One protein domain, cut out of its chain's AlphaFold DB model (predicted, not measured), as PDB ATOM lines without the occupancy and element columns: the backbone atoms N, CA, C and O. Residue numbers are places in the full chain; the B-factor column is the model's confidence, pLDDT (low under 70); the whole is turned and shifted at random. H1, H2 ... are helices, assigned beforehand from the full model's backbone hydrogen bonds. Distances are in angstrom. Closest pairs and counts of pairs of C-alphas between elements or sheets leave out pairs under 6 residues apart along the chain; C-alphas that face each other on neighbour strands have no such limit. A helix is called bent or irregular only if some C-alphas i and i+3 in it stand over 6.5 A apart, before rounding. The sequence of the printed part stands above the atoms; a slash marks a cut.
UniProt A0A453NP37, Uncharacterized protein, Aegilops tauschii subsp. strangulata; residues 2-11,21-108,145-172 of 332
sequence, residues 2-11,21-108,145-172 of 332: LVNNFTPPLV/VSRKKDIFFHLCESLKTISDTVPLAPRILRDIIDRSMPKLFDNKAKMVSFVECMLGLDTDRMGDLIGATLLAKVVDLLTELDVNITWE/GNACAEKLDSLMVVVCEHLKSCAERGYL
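Overview. This is residues 2 to 11, 21 to 108 and 145 to 172 of the 332 residues of an uncharacterized protein of Aegilops tauschii subsp. strangulata (UniProt A0A453NP37). Five helices make an up-and-down bundle, each running against the one before it: H3, nearest the middle, packs with H4 and H5 in a triangle, and H2 packs on H4. H1 slants away at one side, joined to H2 at a corner. The printed part has 126 residues with five named helices, H1 to H5 in order, and no named strand: all helix. It is compact, with a radius of gyration of the C-alphas of 14.7 A, and spans 51 by 34 by 28 A.

Arrangement. H1, residues 21 to 41, and H2, residues 45 to 56, touch only at the corner, and only just, with 3 pairs of C-alphas within 8 A, the closest Ser 39 and Ala 45 at 5.2 A; the tilt is steep, 45 degrees. H3, residues 64 to 75, is close to but not clearly touching H1, the closest C-alphas being Phe 28 and Cys 73 at 6.2 A. H4, residues 80 to 103, is the hub. Its residues 82 to 93 touch H2, closest at the C-alphas of Arg 50 and Ile 86, 6.4 A, at a shallow tilt of 14 degrees, the same way. H3 and H4 form a helical hairpin, their closest C-alphas Leu 75 and Leu 90 at 7.1 A. H5, residues 147 to 168, touches H3 at a shallow tilt of 21 degrees, closest at the C-alphas of Lys 64 and Lys 151, 5.5 A. Residues 148 to 156 of H5 touch residues 98 to 102 of H4, closest at the C-alphas of Leu 101 and Cys 148, 5.6 A. H5 is apart from H1 and H2. Every O i to N i+4 pair is within hydrogen-bond range in H1, H2, H3 and H5, and 17 of 20 in H4.

Along the chain. H1 begins at C-alpha 21 (-14.969, 43.292, 384.220) and is 30.4 A long. H2 and H3 are shorter. H4, 32.9 A, is irregular, with C-alphas 85 and 88 7.7 A apart, and has a kink of 61 degrees near residue 87. H5, 32.0 A, ends at C-alpha 168 (-35.685, 41.816, 393.492).

Size, cuts and confidence. The C-alphas farthest apart, Thr 41 and Glu 108, are 51.2 A apart. Residues 12 to 20 and 109 to 144 are not printed; the C-alpha gaps are 12.0 A and 8.4 A. Of the links printed whole, none is long. pLDDT is under 70 at residues 8 to 11, 21 to 23, 107 to 108 and 145.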
ATOM      1  N   LEU A   2      -8.740  34.976 402.174       83.56
ATOM      2  CA  LEU A   2      -9.821  35.320 401.228       83.56
ATOM      3  C   LEU A   2     -10.283  36.786 401.328       83.56
ATOM      4  O   LEU A   2     -10.312  37.468 400.314       83.56
ATOM      5  N   VAL A   3     -10.518  37.309 402.539       83.44
ATOM      6  CA  VAL A   3     -10.910  38.722 402.749       83.44
ATOM      7  C   VAL A   3      -9.864  39.709 402.213       83.44
ATOM      8  O   VAL A   3     -10.209  40.717 401.610       83.44
ATOM      9  N   ASN A   4      -8.569  39.388 402.316       82.81
ATOM     10  CA  ASN A   4      -7.504  40.235 401.758       82.81
ATOM     11  C   ASN A   4      -7.563  40.327 400.221       82.81
ATOM     12  O   ASN A   4      -6.977  41.240 399.651       82.81
ATOM     13  N   ASN A   5      -8.255  39.394 399.557       82.75
ATOM     14  CA  ASN A   5      -8.452  39.380 398.107       82.75
ATOM     15  C   ASN A   5      -9.760  40.061 397.671       82.75
ATOM     16  O   ASN A   5     -10.050  40.084 396.478       82.75
ATOM     17  N   PHE A   6     -10.517  40.675 398.591       82.50
ATOM     18  CA  PHE A   6     -11.643  41.550 398.224       82.50
ATOM     19  C   PHE A   6     -11.190  42.738 397.371       82.50
ATOM     20  O   PHE A   6     -11.965  43.346 396.641       82.50
ATOM     21  N   THR A   7      -9.902  43.072 397.443       73.12
ATOM     22  CA  THR A   7      -9.260  43.983 396.506       73.12
ATOM     23  C   THR A   7      -8.387  43.168 395.558       73.12
ATOM     24  O   THR A   7      -7.341  42.676 395.988       73.12
ATOM     25  N   PRO A   8      -8.772  43.000 394.280       63.06
ATOM     26  CA  PRO A   8      -7.895  42.347 393.321       63.06
ATOM     27  C   PRO A   8      -6.618  43.190 393.140       63.06
ATOM     28  O   PRO A   8      -6.680  44.422 393.250       63.06
ATOM     29  N   PRO A   9      -5.454  42.569 392.869       57.41
ATOM     30  CA  PRO A   9      -4.227  43.309 392.605       57.41
ATOM     31  C   PRO A   9      -4.468  44.294 391.458       57.41
ATOM     32  O   PRO A   9      -4.958  43.915 390.394       57.41
ATOM     33  N   LEU A  10      -4.172  45.572 391.713       51.25
ATOM     34  CA  LEU A  10      -4.360  46.661 390.761       51.25
ATOM     35  C   LEU A  10      -3.532  46.368 389.507       51.25
ATOM     36  O   LEU A  10      -2.322  46.588 389.487       51.25
ATOM     37  N   VAL A  11      -4.177  45.878 388.450       50.31
ATOM     38  CA  VAL A  11      -3.572  45.869 387.120       50.31
ATOM     39  C   VAL A  11      -3.439  47.339 386.719       50.31
ATOM     40  O   VAL A  11      -4.442  48.049 386.624       50.31
ATOM     41  N   VAL A  21     -13.810  43.021 383.350       57.75
ATOM     42  CA  VAL A  21     -14.969  43.292 384.220       57.75
ATOM     43  C   VAL A  21     -15.728  41.999 384.523       57.75
ATOM     44  O   VAL A  21     -16.034  41.744 385.686       57.75
ATOM     45  N   SER A  22     -15.967  41.151 383.517       59.88
ATOM     46  CA  SER A  22     -16.537  39.810 383.729       59.88
ATOM     47  C   SER A  22     -15.663  38.978 384.668       59.88
ATOM     48  O   SER A  22     -16.153  38.472 385.668       59.88
ATOM     49  N   ARG A  23     -14.342  38.970 384.453       67.81
ATOM     50  CA  ARG A  23     -13.391  38.241 385.303       67.81
ATOM     51  C   ARG A  23     -13.358  38.751 386.749       67.81
ATOM     52  O   ARG A  23     -13.183  37.953 387.661       67.81
ATOM     53  N   LYS A  24     -13.530  40.060 386.975       70.38
ATOM     54  CA  LYS A  24     -13.672  40.640 388.324       70.38
ATOM     55  C   LYS A  24     -14.922  40.085 389.019       70.38
ATOM     56  O   LYS A  24     -14.822  39.634 390.156       70.38
ATOM     57  N   LYS A  25     -16.064  40.071 388.322       72.06
ATOM     58  CA  LYS A  25     -17.319  39.504 388.842       72.06
ATOM     59  C   LYS A  25     -17.185  38.012 389.149       72.06
ATOM     60  O   LYS A  25     -17.614  37.591 390.215       72.06
ATOM     61  N   ASP A  26     -16.521  37.250 388.283       76.00
ATOM     62  CA  ASP A  26     -16.290  35.814 388.490       76.00
ATOM     63  C   ASP A  26     -15.407  35.552 389.721       76.00
ATOM     64  O   ASP A  26     -15.716  34.695 390.548       76.00
ATOM     65  N   ILE A  27     -14.323  36.322 389.895       79.44
ATOM     66  CA  ILE A  27     -13.455  36.218 391.080       79.44
ATOM     67  C   ILE A  27     -14.252  36.518 392.350       79.44
ATOM     68  O   ILE A  27     -14.137  35.787 393.331       79.44
ATOM     69  N   PHE A  28     -15.063  37.574 392.340       81.50
ATOM     70  CA  PHE A  28     -15.880  37.953 393.491       81.50
ATOM     71  C   PHE A  28     -16.933  36.909 393.818       81.50
ATOM     72  O   PHE A  28     -17.058  36.520 394.975       81.50
ATOM     73  N   PHE A  29     -17.606  36.385 392.797       82.12
ATOM     74  CA  PHE A  29     -18.532  35.277 392.952       82.12
ATOM     75  C   PHE A  29     -17.846  34.080 393.626       82.12
ATOM     76  O   PHE A  29     -18.312  33.609 394.660       82.12
ATOM     77  N   HIS A  30     -16.683  33.650 393.129       84.62
ATOM     78  CA  HIS A  30     -15.945  32.533 393.723       84.62
ATOM     79  C   HIS A  30     -15.430  32.817 395.143       84.62
ATOM     80  O   HIS A  30     -15.405  31.902 395.970       84.62
ATOM     81  N   LEU A  31     -15.031  34.056 395.453       85.25
ATOM     82  CA  LEU A  31     -14.633  34.452 396.810       85.25
ATOM     83  C   LEU A  31     -15.813  34.359 397.782       85.25
ATOM     84  O   LEU A  31     -15.667  33.761 398.851       85.25
ATOM     85  N   CYS A  32     -16.970  34.905 397.401       84.25
ATOM     86  CA  CYS A  32     -18.183  34.849 398.210       84.25
ATOM     87  C   CYS A  32     -18.649  33.402 398.403       84.25
ATOM     88  O   CYS A  32     -18.839  32.979 399.539       84.25
ATOM     89  N   GLU A  33     -18.734  32.607 397.334       86.00
ATOM     90  CA  GLU A  33     -19.127  31.190 397.402       86.00
ATOM     91  C   GLU A  33     -18.172  30.353 398.268       86.00
ATOM     92  O   GLU A  33     -18.607  29.507 399.052       86.00
ATOM     93  N   SER A  34     -16.863  30.624 398.203       89.12
ATOM     94  CA  SER A  34     -15.882  29.955 399.068       89.12
ATOM     95  C   SER A  34     -16.111  30.293 400.542       89.12
ATOM     96  O   SER A  34     -16.069  29.410 401.399       89.12
ATOM     97  N   LEU A  35     -16.371  31.567 400.856       88.06
ATOM     98  CA  LEU A  35     -16.656  32.006 402.224       88.06
ATOM     99  C   LEU A  35     -17.977  31.431 402.747       88.06
ATOM    100  O   LEU A  35     -18.028  31.032 403.911       88.06
ATOM    101  N   LYS A  36     -19.002  31.317 401.896       85.38
ATOM    102  CA  LYS A  36     -20.259  30.632 402.231       85.38
ATOM    103  C   LYS A  36     -20.028  29.157 402.537       85.38
ATOM    104  O   LYS A  36     -20.371  28.712 403.624       85.38
ATOM    105  N   THR A  37     -19.323  28.444 401.656       88.06
ATOM    106  CA  THR A  37     -18.999  27.017 401.842       88.06
ATOM    107  C   THR A  37     -18.271  26.770 403.169       88.06
ATOM    108  O   THR A  37     -18.588  25.830 403.900       88.06
ATOM    109  N   ILE A  38     -17.313  27.637 403.523       89.06
ATOM    110  CA  ILE A  38     -16.609  27.565 404.812       89.06
ATOM    111  C   ILE A  38     -17.579  27.791 405.978       89.06
ATOM    112  O   ILE A  38     -17.508  27.071 406.972       89.06
ATOM    113  N   SER A  39     -18.476  28.767 405.857       87.38
ATOM    114  CA  SER A  39     -19.483  29.098 406.872       87.38
ATOM    115  C   SER A  39     -20.463  27.962 407.135       87.38
ATOM    116  O   SER A  39     -20.738  27.632 408.289       87.38
ATOM    117  N   ASP A  40     -20.930  27.318 406.068       86.75
ATOM    118  CA  ASP A  40     -21.860  26.194 406.152       86.75
ATOM    119  C   ASP A  40     -21.198  24.949 406.749       86.75
ATOM    120  O   ASP A  40     -21.846  24.162 407.439       86.75
ATOM    121  N   THR A  41     -19.887  24.797 406.536       89.94
ATOM    122  CA  THR A  41     -19.101  23.685 407.086       89.94
ATOM    123  C   THR A  41     -18.685  23.929 408.541       89.94
ATOM    124  O   THR A  41     -18.630  22.991 409.338       89.94
ATOM    125  N   VAL A  42     -18.372  25.176 408.913       90.38
ATOM    126  CA  VAL A  42     -17.806  25.539 410.221       90.38
ATOM    127  C   VAL A  42     -18.704  26.571 410.923       90.38
ATOM    128  O   VAL A  42     -18.587  27.764 410.651       90.38
ATOM    129  N   PRO A  43     -19.516  26.173 411.924       85.06
ATOM    130  CA  PRO A  43     -20.495  27.063 412.570       85.06
ATOM    131  C   PRO A  43     -19.919  28.324 413.237       85.06
ATOM    132  O   PRO A  43     -20.625  29.313 413.419       85.06
ATOM    133  N   LEU A  44     -18.640  28.304 413.632       87.62
ATOM    134  CA  LEU A  44     -17.949  29.457 414.228       87.62
ATOM    135  C   LEU A  44     -17.324  30.402 413.188       87.62
ATOM    136  O   LEU A  44     -16.938  31.519 413.542       87.62
ATOM    137  N   ALA A  45     -17.229  29.988 411.922       89.12
ATOM    138  CA  ALA A  45     -16.625  30.789 410.865       89.12
ATOM    139  C   ALA A  45     -17.303  32.154 410.644       89.12
ATOM    140  O   ALA A  45     -16.547  33.116 410.524       89.12
ATOM    141  N   PRO A  46     -18.646  32.317 410.672       86.81
ATOM    142  CA  PRO A  46     -19.265  33.639 410.524       86.81
ATOM    143  C   PRO A  46     -18.774  34.660 411.558       86.81
ATOM    144  O   PRO A  46     -18.472  35.802 411.217       86.81
ATOM    145  N   ARG A  47     -18.621  34.249 412.827       87.12
ATOM    146  CA  ARG A  47     -18.138  35.138 413.900       87.12
ATOM    147  C   ARG A  47     -16.695  35.577 413.667       87.12
ATOM    148  O   ARG A  47     -16.386  36.754 413.801       87.12
ATOM    149  N   ILE A  48     -15.829  34.639 413.289       90.12
ATOM    150  CA  ILE A  48     -14.423  34.931 412.976       90.12
ATOM    151  C   ILE A  48     -14.332  35.808 411.721       90.12
ATOM    152  O   ILE A  48     -13.550  36.756 411.681       90.12
ATOM    153  N   LEU A  49     -15.144  35.517 410.702       89.50
ATOM    154  CA  LEU A  49     -15.200  36.276 409.458       89.50
ATOM    155  C   LEU A  49     -15.601  37.729 409.714       89.50
ATOM    156  O   LEU A  49     -14.932  38.624 409.207       89.50
ATOM    157  N   ARG A  50     -16.619  37.961 410.549       89.19
ATOM    158  CA  ARG A  50     -17.022  39.304 410.985       89.19
ATOM    159  C   ARG A  50     -15.841  40.084 411.564       89.19
ATOM    160  O   ARG A  50     -15.587  41.202 411.128       89.19
ATOM    161  N   ASP A  51     -15.094  39.492 412.495       89.94
ATOM    162  CA  ASP A  51     -13.958  40.169 413.139       89.94
ATOM    163  C   ASP A  51     -12.814  40.454 412.146       89.94
ATOM    164  O   ASP A  51     -12.120  41.466 412.254       89.94
ATOM    165  N   ILE A  52     -12.609  39.576 411.156       91.00
ATOM    166  CA  ILE A  52     -11.624  39.787 410.083       91.00
ATOM    167  C   ILE A  52     -12.066  40.918 409.149       91.00
ATOM    168  O   ILE A  52     -11.232  41.749 408.777       91.00
ATOM    169  N   ILE A  53     -13.343  40.944 408.760       89.88
ATOM    170  CA  ILE A  53     -13.907  41.984 407.894       89.88
ATOM    171  C   ILE A  53     -13.803  43.342 408.584       89.88
ATOM    172  O   ILE A  53     -13.287  44.273 407.975       89.88
ATOM    173  N   ASP A  54     -14.175  43.431 409.862       88.88
ATOM    174  CA  ASP A  54     -14.099  44.671 410.642       88.88
ATOM    175  C   ASP A  54     -12.673  45.248 410.671       88.88
ATOM    176  O   ASP A  54     -12.450  46.418 410.367       88.88
ATOM    177  N   ARG A  55     -11.664  44.402 410.914       90.81
ATOM    178  CA  ARG A  55     -10.247  44.818 410.885       90.81
ATOM    179  C   ARG A  55      -9.751  45.223 409.498       90.81
ATOM    180  O   ARG A  55      -8.748  45.930 409.395       90.81
ATOM    181  N   SER A  56     -10.406  44.728 408.452       90.44
ATOM    182  CA  SER A  56     -10.031  44.951 407.054       90.44
ATOM    183  C   SER A  56     -10.834  46.073 406.397       90.44
ATOM    184  O   SER A  56     -10.573  46.374 405.230       90.44
ATOM    185  N   MET A  57     -11.779  46.687 407.124       90.75
ATOM    186  CA  MET A  57     -12.611  47.770 406.614       90.75
ATOM    187  C   MET A  57     -11.747  48.894 406.025       90.75
ATOM    188  O   MET A  57     -10.749  49.293 406.641       90.75
ATOM    189  N   PRO A  58     -12.106  49.412 404.836       91.31
ATOM    190  CA  PRO A  58     -11.384  50.513 404.229       91.31
ATOM    191  C   PRO A  58     -11.394  51.747 405.129       91.31
ATOM    192  O   PRO A  58     -12.421  52.105 405.700       91.31
ATOM    193  N   LYS A  59     -10.248  52.415 405.224       88.94
ATOM    194  CA  LYS A  59     -10.078  53.660 405.983       88.94
ATOM    195  C   LYS A  59     -10.211  54.859 405.064       88.94
ATOM    196  O   LYS A  59      -9.906  54.748 403.884       88.94
ATOM    197  N   LEU A  60     -10.526  56.031 405.608       85.00
ATOM    198  CA  LEU A  60     -10.742  57.276 404.860       85.00
ATOM    199  C   LEU A  60      -9.670  57.585 403.784       85.00
ATOM    200  O   LEU A  60      -9.993  58.015 402.674       85.00
ATOM    201  N   PHE A  61      -8.395  57.290 404.061       84.94
ATOM    202  CA  PHE A  61      -7.264  57.518 403.146       84.94
ATOM    203  C   PHE A  61      -7.017  56.410 402.114       84.94
ATOM    204  O   PHE A  61      -6.181  56.581 401.227       84.94
ATOM    205  N   ASP A  62      -7.726  55.283 402.189       88.00
ATOM    206  CA  ASP A  62      -7.595  54.219 401.199       88.00
ATOM    207  C   ASP A  62      -8.016  54.699 399.801       88.00
ATOM    208  O   ASP A  62      -8.817  55.622 399.621       88.00
ATOM    209  N   ASN A  63      -7.457  54.053 398.779       88.81
ATOM    210  CA  ASN A  63      -7.806  54.331 397.390       88.81
ATOM    211  C   ASN A  63      -9.280  53.980 397.110       88.81
ATOM    212  O   ASN A  63      -9.755  52.916 397.509       88.81
ATOM    213  N   LYS A  64      -9.968  54.813 396.319       89.94
ATOM    214  CA  LYS A  64     -11.366  54.619 395.894       89.94
ATOM    215  C   LYS A  64     -11.629  53.213 395.347       89.94
ATOM    216  O   LYS A  64     -12.565  52.550 395.770       89.94
ATOM    217  N   ALA A  65     -10.767  52.715 394.456       87.88
ATOM    218  CA  ALA A  65     -10.945  51.390 393.851       87.88
ATOM    219  C   ALA A  65     -10.885  50.241 394.877       87.88
ATOM    220  O   ALA A  65     -11.601  49.249 394.730       87.88
ATOM    221  N   LYS A  66     -10.052  50.390 395.920       88.00
ATOM    222  CA  LYS A  66      -9.954  49.443 397.038       88.00
ATOM    223  C   LYS A  66     -11.233  49.473 397.872       88.00
ATOM    224  O   LYS A  66     -11.802  48.417 398.112       88.00
ATOM    225  N   MET A  67     -11.700  50.668 398.246       91.69
ATOM    226  CA  MET A  67     -12.943  50.845 399.010       91.69
ATOM    227  C   MET A  67     -14.136  50.198 398.304       91.69
ATOM    228  O   MET A  67     -14.803  49.350 398.885       91.69
ATOM    229  N   VAL A  68     -14.348  50.552 397.034       91.44
ATOM    230  CA  VAL A  68     -15.474  50.059 396.226       91.44
ATOM    231  C   VAL A  68     -15.434  48.540 396.104       91.44
ATOM    232  O   VAL A  68     -16.418  47.881 396.409       91.44
ATOM    233  N   SER A  69     -14.283  47.973 395.727       88.88
ATOM    234  CA  SER A  69     -14.140  46.518 395.573       88.88
ATOM    235  C   SER A  69     -14.373  45.771 396.888       88.88
ATOM    236  O   SER A  69     -15.003  44.715 396.895       88.88
ATOM    237  N   PHE A  70     -13.894  46.334 398.003       91.38
ATOM    238  CA  PHE A  70     -14.083  45.741 399.320       91.38
ATOM    239  C   PHE A  70     -15.552  45.730 399.741       91.38
ATOM    240  O   PHE A  70     -16.053  44.682 400.140       91.38
ATOM    241  N   VAL A  71     -16.240  46.869 399.626       92.81
ATOM    242  CA  VAL A  71     -17.657  46.989 399.996       92.81
ATOM    243  C   VAL A  71     -18.540  46.131 399.087       92.81
ATOM    244  O   VAL A  71     -19.429  45.452 399.589       92.81
ATOM    245  N   GLU A  72     -18.245  46.072 397.784       90.81
ATOM    246  CA  GLU A  72     -18.943  45.210 396.814       90.81
ATOM    247  C   GLU A  72     -18.845  43.724 397.207       90.81
ATOM    248  O   GLU A  72     -19.861  43.035 397.294       90.81
ATOM    249  N   CYS A  73     -17.642  43.231 397.531       88.94
ATOM    250  CA  CYS A  73     -17.464  41.854 398.008       88.94
ATOM    251  C   CYS A  73     -18.159  41.612 399.349       88.94
ATOM    252  O   CYS A  73     -18.763  40.563 399.554       88.94
ATOM    253  N   MET A  74     -18.049  42.572 400.269       90.38
ATOM    254  CA  MET A  74     -18.587  42.452 401.619       90.38
ATOM    255  C   MET A  74     -20.114  42.374 401.619       90.38
ATOM    256  O   MET A  74     -20.658  41.483 402.263       90.38
ATOM    257  N   LEU A  75     -20.799  43.249 400.878       90.44
ATOM    258  CA  LEU A  75     -22.256  43.191 400.725       90.44
ATOM    259  C   LEU A  75     -22.691  41.956 399.926       90.44
ATOM    260  O   LEU A  75     -23.731  41.374 400.207       90.44
ATOM    261  N   GLY A  76     -21.852  41.459 399.012       86.62
ATOM    262  CA  GLY A  76     -22.078  40.172 398.347       86.62
ATOM    263  C   GLY A  76     -22.096  38.953 399.286       86.62
ATOM    264  O   GLY A  76     -22.536  37.882 398.866       86.62
ATOM    265  N   LEU A  77     -21.627  39.084 400.536       86.06
ATOM    266  CA  LEU A  77     -21.756  38.044 401.567       86.06
ATOM    267  C   LEU A  77     -23.100  38.075 402.293       86.06
ATOM    268  O   LEU A  77     -23.430  37.112 402.991       86.06
ATOM    269  N   ASP A  78     -23.847  39.167 402.161       82.12
ATOM    270  CA  ASP A  78     -25.160  39.333 402.767       82.12
ATOM    271  C   ASP A  78     -26.226  38.599 401.939       82.12
ATOM    272  O   ASP A  78     -27.086  39.165 401.265       82.12
ATOM    273  N   THR A  79     -26.092  37.276 401.931       74.38
ATOM    274  CA  THR A  79     -27.008  36.348 401.275       74.38
ATOM    275  C   THR A  79     -27.293  35.182 402.206       74.38
ATOM    276  O   THR A  79     -26.382  34.682 402.881       74.38
ATOM    277  N   ASP A  80     -28.536  34.707 402.183       75.56
ATOM    278  CA  ASP A  80     -28.972  33.496 402.876       75.56
ATOM    279  C   ASP A  80     -28.602  33.510 404.376       75.56
ATOM    280  O   ASP A  80     -28.629  34.538 405.057       75.56
ATOM    281  N   ARG A  81     -28.209  32.346 404.896       77.44
ATOM    282  CA  ARG A  81     -27.864  32.110 406.300       77.44
ATOM    283  C   ARG A  81     -26.653  32.917 406.779       77.44
ATOM    284  O   ARG A  81     -26.526  33.184 407.972       77.44
ATOM    285  N   MET A  82     -25.744  33.282 405.873       79.50
ATOM    286  CA  MET A  82     -24.598  34.127 406.214       79.50
ATOM    287  C   MET A  82     -25.064  35.552 406.525       79.50
ATOM    288  O   MET A  82     -24.688  36.103 407.562       79.50
ATOM    289  N   GLY A  83     -25.926  36.115 405.672       81.44
ATOM    290  CA  GLY A  83     -26.519  37.437 405.879       81.44
ATOM    291  C   GLY A  83     -27.280  37.538 407.202       81.44
ATOM    292  O   GLY A  83     -27.105  38.497 407.950       81.44
ATOM    293  N   ASP A  84     -28.019  36.493 407.588       83.44
ATOM    294  CA  ASP A  84     -28.692  36.429 408.898       83.44
ATOM    295  C   ASP A  84     -27.739  36.598 410.098       83.44
ATOM    296  O   ASP A  84     -28.137  37.123 411.138       83.44
ATOM    297  N   LEU A  85     -26.486  36.150 409.976       84.06
ATOM    298  CA  LEU A  85     -25.524  36.137 411.079       84.06
ATOM    299  C   LEU A  85     -24.654  37.391 411.144       84.06
ATOM    300  O   LEU A  85     -24.282  37.812 412.242       84.06
ATOM    301  N   ILE A  86     -24.273  37.943 409.989       88.06
ATOM    302  CA  ILE A  86     -23.312  39.055 409.922       88.06
ATOM    303  C   ILE A  86     -23.825  40.278 409.158       88.06
ATOM    304  O   ILE A  86     -23.296  41.364 409.393       88.06
ATOM    305  N   GLY A  87     -24.865  40.147 408.327       88.81
ATOM    306  CA  GLY A  87     -25.364  41.185 407.414       88.81
ATOM    307  C   GLY A  87     -25.650  42.515 408.102       88.81
ATOM    308  O   GLY A  87     -25.093  43.538 407.713       88.81
ATOM    309  N   ALA A  88     -26.365  42.492 409.231       91.31
ATOM    310  CA  ALA A  88     -26.653  43.702 410.005       91.31
ATOM    311  C   ALA A  88     -25.393  44.458 410.456       91.31
ATOM    312  O   ALA A  88     -25.341  45.686 410.416       91.31
ATOM    313  N   THR A  89     -24.351  43.726 410.863       91.31
ATOM    314  CA  THR A  89     -23.070  44.339 411.247       91.31
ATOM    315  C   THR A  89     -22.335  44.883 410.027       91.31
ATOM    316  O   THR A  89     -21.743  45.956 410.106       91.31
ATOM    317  N   LEU A  90     -22.370  44.165 408.900       90.75
ATOM    318  CA  LEU A  90     -21.728  44.604 407.663       90.75
ATOM    319  C   LEU A  90     -22.369  45.891 407.140       90.75
ATOM    320  O   LEU A  90     -21.651  46.856 406.884       90.75
ATOM    321  N   LEU A  91     -23.701  45.941 407.055       93.50
ATOM    322  CA  LEU A  91     -24.425  47.124 406.599       93.50
ATOM    323  C   LEU A  91     -24.155  48.330 407.506       93.50
ATOM    324  O   LEU A  91     -23.871  49.413 406.998       93.50
ATOM    325  N   ALA A  92     -24.149  48.137 408.831       94.44
ATOM    326  CA  ALA A  92     -23.814  49.197 409.783       94.44
ATOM    327  C   ALA A  92     -22.430  49.797 409.496       94.44
ATOM    328  O   ALA A  92     -22.293  51.010 409.370       94.44
ATOM    329  N   LYS A  93     -21.421  48.945 409.274       93.06
ATOM    330  CA  LYS A  93     -20.054  49.381 408.952       93.06
ATOM    331  C   LYS A  93     -19.962  50.129 407.622       93.06
ATOM    332  O   LYS A  93     -19.159  51.054 407.511       93.06
ATOM    333  N   VAL A  94     -20.763  49.754 406.620       94.69
ATOM    334  CA  VAL A  94     -20.841  50.518 405.362       94.69
ATOM    335  C   VAL A  94     -21.438  51.894 405.611       94.69
ATOM    336  O   VAL A  94     -20.855  52.885 405.183       94.69
ATOM    337  N   VAL A  95     -22.573  51.976 406.307       94.75
ATOM    338  CA  VAL A  95     -23.247  53.256 406.571       94.75
ATOM    339  C   VAL A  95     -22.384  54.175 407.437       94.75
ATOM    340  O   VAL A  95     -22.329  55.373 407.164       94.75
ATOM    341  N   ASP A  96     -21.646  53.640 408.410       93.62
ATOM    342  CA  ASP A  96     -20.685  54.413 409.203       93.62
ATOM    343  C   ASP A  96     -19.573  55.002 408.315       93.62
ATOM    344  O   ASP A  96     -19.297  56.199 408.392       93.62
ATOM    345  N   LEU A  97     -18.990  54.201 407.409       94.31
ATOM    346  CA  LEU A  97     -17.972  54.667 406.454       94.31
ATOM    347  C   LEU A  97     -18.517  55.755 405.515       94.31
ATOM    348  O   LEU A  97     -17.833  56.738 405.230       94.31
ATOM    349  N   LEU A  98     -19.743  55.585 405.019       94.88
ATOM    350  CA  LEU A  98     -20.399  56.578 404.166       94.88
ATOM    351  C   LEU A  98     -20.659  57.878 404.922       94.88
ATOM    352  O   LEU A  98     -20.405  58.956 404.395       94.88
ATOM    353  N   THR A  99     -21.119  57.778 406.166       93.00
ATOM    354  CA  THR A  99     -21.372  58.937 407.025       93.00
ATOM    355  C   THR A  99     -20.068  59.671 407.344       93.00
ATOM    356  O   THR A  99     -20.026  60.898 407.277       93.00
ATOM    357  N   GLU A 100     -18.979  58.942 407.609       92.00
ATOM    358  CA  GLU A 100     -17.648  59.523 407.808       92.00
ATOM    359  C   GLU A 100     -17.170  60.266 406.552       92.00
ATOM    360  O   GLU A 100     -16.718  61.408 406.646       92.00
ATOM    361  N   LEU A 101     -17.304  59.663 405.366       92.19
ATOM    362  CA  LEU A 101     -16.964  60.320 404.100       92.19
ATOM    363  C   LEU A 101     -17.801  61.584 403.875       92.19
ATOM    364  O   LEU A 101     -17.244  62.621 403.528       92.19
ATOM    365  N   ASP A 102     -19.110  61.501 404.103       91.25
ATOM    366  CA  ASP A 102     -20.080  62.573 403.872       91.25
ATOM    367  C   ASP A 102     -19.836  63.803 404.759       91.25
ATOM    368  O   ASP A 102     -19.783  64.935 404.276       91.25
ATOM    369  N   VAL A 103     -19.573  63.595 406.051       89.62
ATOM    370  CA  VAL A 103     -19.254  64.687 406.989       89.62
ATOM    371  C   VAL A 103     -17.974  65.435 406.596       89.62
ATOM    372  O   VAL A 103     -17.841  66.623 406.904       89.62
ATOM    373  N   ASN A 104     -17.046  64.768 405.907       88.12
ATOM    374  CA  ASN A 104     -15.811  65.376 405.412       88.12
ATOM    375  C   ASN A 104     -15.979  66.101 404.060       88.12
ATOM    376  O   ASN A 104     -15.014  66.703 403.596       88.12
ATOM    377  N   ILE A 105     -17.164  66.079 403.435       85.75
ATOM    378  CA  ILE A 105     -17.438  66.843 402.210       85.75
ATOM    379  C   ILE A 105     -17.825  68.276 402.577       85.75
ATOM    380  O   ILE A 105     -18.843  68.534 403.242       85.75
ATOM    381  N   THR A 106     -17.021  69.224 402.106       79.75
ATOM    382  CA  THR A 106     -17.249  70.657 402.297       79.75
ATOM    383  C   THR A 106     -18.075  71.249 401.156       79.75
ATOM    384  O   THR A 106     -18.190  70.676 400.076       79.75
ATOM    385  N   TRP A 107     -18.665  72.425 401.376       69.75
ATOM    386  CA  TRP A 107     -19.361  73.144 400.307       69.75
ATOM    387  C   TRP A 107     -18.425  73.558 399.168       69.75
ATOM    388  O   TRP A 107     -18.866  73.613 398.027       69.75
ATOM    389  N   GLU A 108     -17.140  73.775 399.446       69.31
ATOM    390  CA  GLU A 108     -16.122  74.038 398.420       69.31
ATOM    391  C   GLU A 108     -15.930  72.832 397.489       69.31
ATOM    392  O   GLU A 108     -15.704  73.006 396.294       69.31
ATOM    393  N   GLY A 145      -9.072  68.168 397.009       63.81
ATOM    394  CA  GLY A 145     -10.331  68.400 396.281       63.81
ATOM    395  C   GLY A 145     -11.416  67.341 396.537       63.81
ATOM    396  O   GLY A 145     -11.348  66.608 397.520       63.81
ATOM    397  N   ASN A 146     -12.360  67.217 395.592       72.38
ATOM    398  CA  ASN A 146     -13.564  66.354 395.539       72.38
ATOM    399  C   ASN A 146     -13.380  64.828 395.828       72.38
ATOM    400  O   ASN A 146     -14.235  64.001 395.517       72.38
ATOM    401  N   ALA A 147     -12.262  64.384 396.405       84.69
ATOM    402  CA  ALA A 147     -11.936  62.984 396.656       84.69
ATOM    403  C   ALA A 147     -12.934  62.268 397.584       84.69
ATOM    404  O   ALA A 147     -13.260  61.104 397.330       84.69
ATOM    405  N   CYS A 148     -13.416  62.920 398.650       87.81
ATOM    406  CA  CYS A 148     -14.427  62.325 399.534       87.81
ATOM    407  C   CYS A 148     -15.770  62.160 398.822       87.81
ATOM    408  O   CYS A 148     -16.368  61.091 398.929       87.81
ATOM    409  N   ALA A 149     -16.203  63.151 398.038       88.81
ATOM    410  CA  ALA A 149     -17.463  63.055 397.308       88.81
ATOM    411  C   ALA A 149     -17.398  62.011 396.184       88.81
ATOM    412  O   ALA A 149     -18.316  61.206 396.066       88.81
ATOM    413  N   GLU A 150     -16.294  61.905 395.436       90.31
ATOM    414  CA  GLU A 150     -16.131  60.828 394.447       90.31
ATOM    415  C   GLU A 150     -16.166  59.420 395.068       90.31
ATOM    416  O   GLU A 150     -16.677  58.473 394.460       90.31
ATOM    417  N   LYS A 151     -15.556  59.255 396.251       92.88
ATOM    418  CA  LYS A 151     -15.589  57.992 397.002       92.88
ATOM    419  C   LYS A 151     -17.005  57.687 397.473       92.88
ATOM    420  O   LYS A 151     -17.461  56.561 397.283       92.88
ATOM    421  N   LEU A 152     -17.677  58.681 398.054       93.94
ATOM    422  CA  LEU A 152     -19.038  58.553 398.552       93.94
ATOM    423  C   LEU A 152     -20.007  58.181 397.430       93.94
ATOM    424  O   LEU A 152     -20.734  57.206 397.576       93.94
ATOM    425  N   ASP A 153     -19.953  58.884 396.297       93.06
ATOM    426  CA  ASP A 153     -20.792  58.624 395.122       93.06
ATOM    427  C   ASP A 153     -20.633  57.177 394.628       93.06
ATOM    428  O   ASP A 153     -21.604  56.429 394.511       93.06
ATOM    429  N   SER A 154     -19.385  56.719 394.466       94.56
ATOM    430  CA  SER A 154     -19.111  55.345 394.023       94.56
ATOM    431  C   SER A 154     -19.615  54.291 395.016       94.56
ATOM    432  O   SER A 154     -20.099  53.240 394.599       94.56
ATOM    433  N   LEU A 155     -19.487  54.537 396.323       96.00
ATOM    434  CA  LEU A 155     -19.954  53.601 397.349       96.00
ATOM    435  C   LEU A 155     -21.479  53.619 397.497       96.00
ATOM    436  O   LEU A 155     -22.077  52.562 397.689       96.00
ATOM    437  N   MET A 156     -22.118  54.781 397.357       95.62
ATOM    438  CA  MET A 156     -23.574  54.890 397.338       95.62
ATOM    439  C   MET A 156     -24.181  54.081 396.192       95.62
ATOM    440  O   MET A 156     -25.177  53.398 396.414       95.62
ATOM    441  N   VAL A 157     -23.565  54.083 395.003       96.25
ATOM    442  CA  VAL A 157     -24.001  53.224 393.887       96.25
ATOM    443  C   VAL A 157     -23.991  51.748 394.292       96.25
ATOM    444  O   VAL A 157     -24.993  51.068 394.089       96.25
ATOM    445  N   VAL A 158     -22.917  51.267 394.928       95.44
ATOM    446  CA  VAL A 158     -22.814  49.867 395.384       95.44
ATOM    447  C   VAL A 158     -23.911  49.522 396.396       95.44
ATOM    448  O   VAL A 158     -24.539  48.468 396.288       95.44
ATOM    449  N   VAL A 159     -24.189  50.406 397.361       96.38
ATOM    450  CA  VAL A 159     -25.261  50.179 398.348       96.38
ATOM    451  C   VAL A 159     -26.640  50.196 397.693       96.38
ATOM    452  O   VAL A 159     -27.473  49.343 397.996       96.38
ATOM    453  N   CYS A 160     -26.893  51.120 396.767       97.25
ATOM    454  CA  CYS A 160     -28.149  51.161 396.020       97.25
ATOM    455  C   CYS A 160     -28.347  49.889 395.179       97.25
ATOM    456  O   CYS A 160     -29.439  49.323 395.169       97.25
ATOM    457  N   GLU A 161     -27.304  49.390 394.512       95.81
ATOM    458  CA  GLU A 161     -27.367  48.119 393.779       95.81
ATOM    459  C   GLU A 161     -27.662  46.930 394.708       95.81
ATOM    460  O   GLU A 161     -28.490  46.084 394.360       95.81
ATOM    461  N   HIS A 162     -27.064  46.895 395.906       94.56
ATOM    462  CA  HIS A 162     -27.367  45.887 396.931       94.56
ATOM    463  C   HIS A 162     -28.836  45.935 397.361       94.56
ATOM    464  O   HIS A 162     -29.535  44.929 397.256       94.56
ATOM    465  N   LEU A 163     -29.340  47.112 397.747       96.50
ATOM    466  CA  LEU A 163     -30.737  47.299 398.162       96.50
ATOM    467  C   LEU A 163     -31.723  46.916 397.054       96.50
ATOM    468  O   LEU A 163     -32.726  46.245 397.312       96.50
ATOM    469  N   LYS A 164     -31.421  47.292 395.807       96.88
ATOM    470  CA  LYS A 164     -32.220  46.897 394.645       96.88
ATOM    471  C   LYS A 164     -32.240  45.380 394.479       96.88
ATOM    472  O   LYS A 164     -33.304  44.806 394.263       96.88
ATOM    473  N   SER A 165     -31.091  44.725 394.621       94.19
ATOM    474  CA  SER A 165     -31.010  43.266 394.552       94.19
ATOM    475  C   SER A 165     -31.774  42.593 395.698       94.19
ATOM    476  O   SER A 165     -32.458  41.595 395.474       94.19
ATOM    477  N   CYS A 166     -31.741  43.152 396.912       93.44
ATOM    478  CA  CYS A 166     -32.573  42.691 398.025       93.44
ATOM    479  C   CYS A 166     -34.068  42.808 397.705       93.44
ATOM    480  O   CYS A 166     -34.810  41.864 397.975       93.44
ATOM    481  N   ALA A 167     -34.504  43.901 397.073       94.94
ATOM    482  CA  ALA A 167     -35.885  44.068 396.618       94.94
ATOM    483  C   ALA A 167     -36.284  43.028 395.564       94.94
ATOM    484  O   ALA A 167     -37.308  42.367 395.712       94.94
ATOM    485  N   GLU A 168     -35.446  42.813 394.548       94.81
ATOM    486  CA  GLU A 168     -35.685  41.816 393.492       94.81
ATOM    487  C   GLU A 168     -35.763  40.379 394.040       94.81
ATOM    488  O   GLU A 168     -36.477  39.542 393.488       94.81
ATOM    489  N   ARG A 169     -35.061  40.096 395.145       91.19
ATOM    490  CA  ARG A 169     -35.088  38.801 395.842       91.19
ATOM    491  C   ARG A 169     -36.176  38.685 396.921       91.19
ATOM    492  O   ARG A 169     -36.332  37.607 397.482       91.19
ATOM    493  N   GLY A 170     -36.908  39.759 397.227       91.75
ATOM    494  CA  GLY A 170     -37.942  39.767 398.271       91.75
ATOM    495  C   GLY A 170     -37.415  39.843 399.712       91.75
ATOM    496  O   GLY A 170     -38.117  39.447 400.635       91.75
ATOM    497  N   TYR A 171     -36.192  40.344 399.918       90.88
ATOM    498  CA  TYR A 171     -35.571  40.524 401.242       90.88
ATOM    499  C   TYR A 171     -35.496  41.989 401.698       90.88
ATOM    500  O   TYR A 171     -34.926  42.264 402.753       90.88
ATOM    501  N   LEU A 172     -36.040  42.932 400.917       94.19
ATOM    502  CA  LEU A 172     -35.931  44.364 401.218       94.19
ATOM    503  C   LEU A 172     -36.496  44.719 402.594       94.19
ATOM    504  O   LEU A 172     -35.839  45.465 403.300       94.19
TER     505      LEU A 172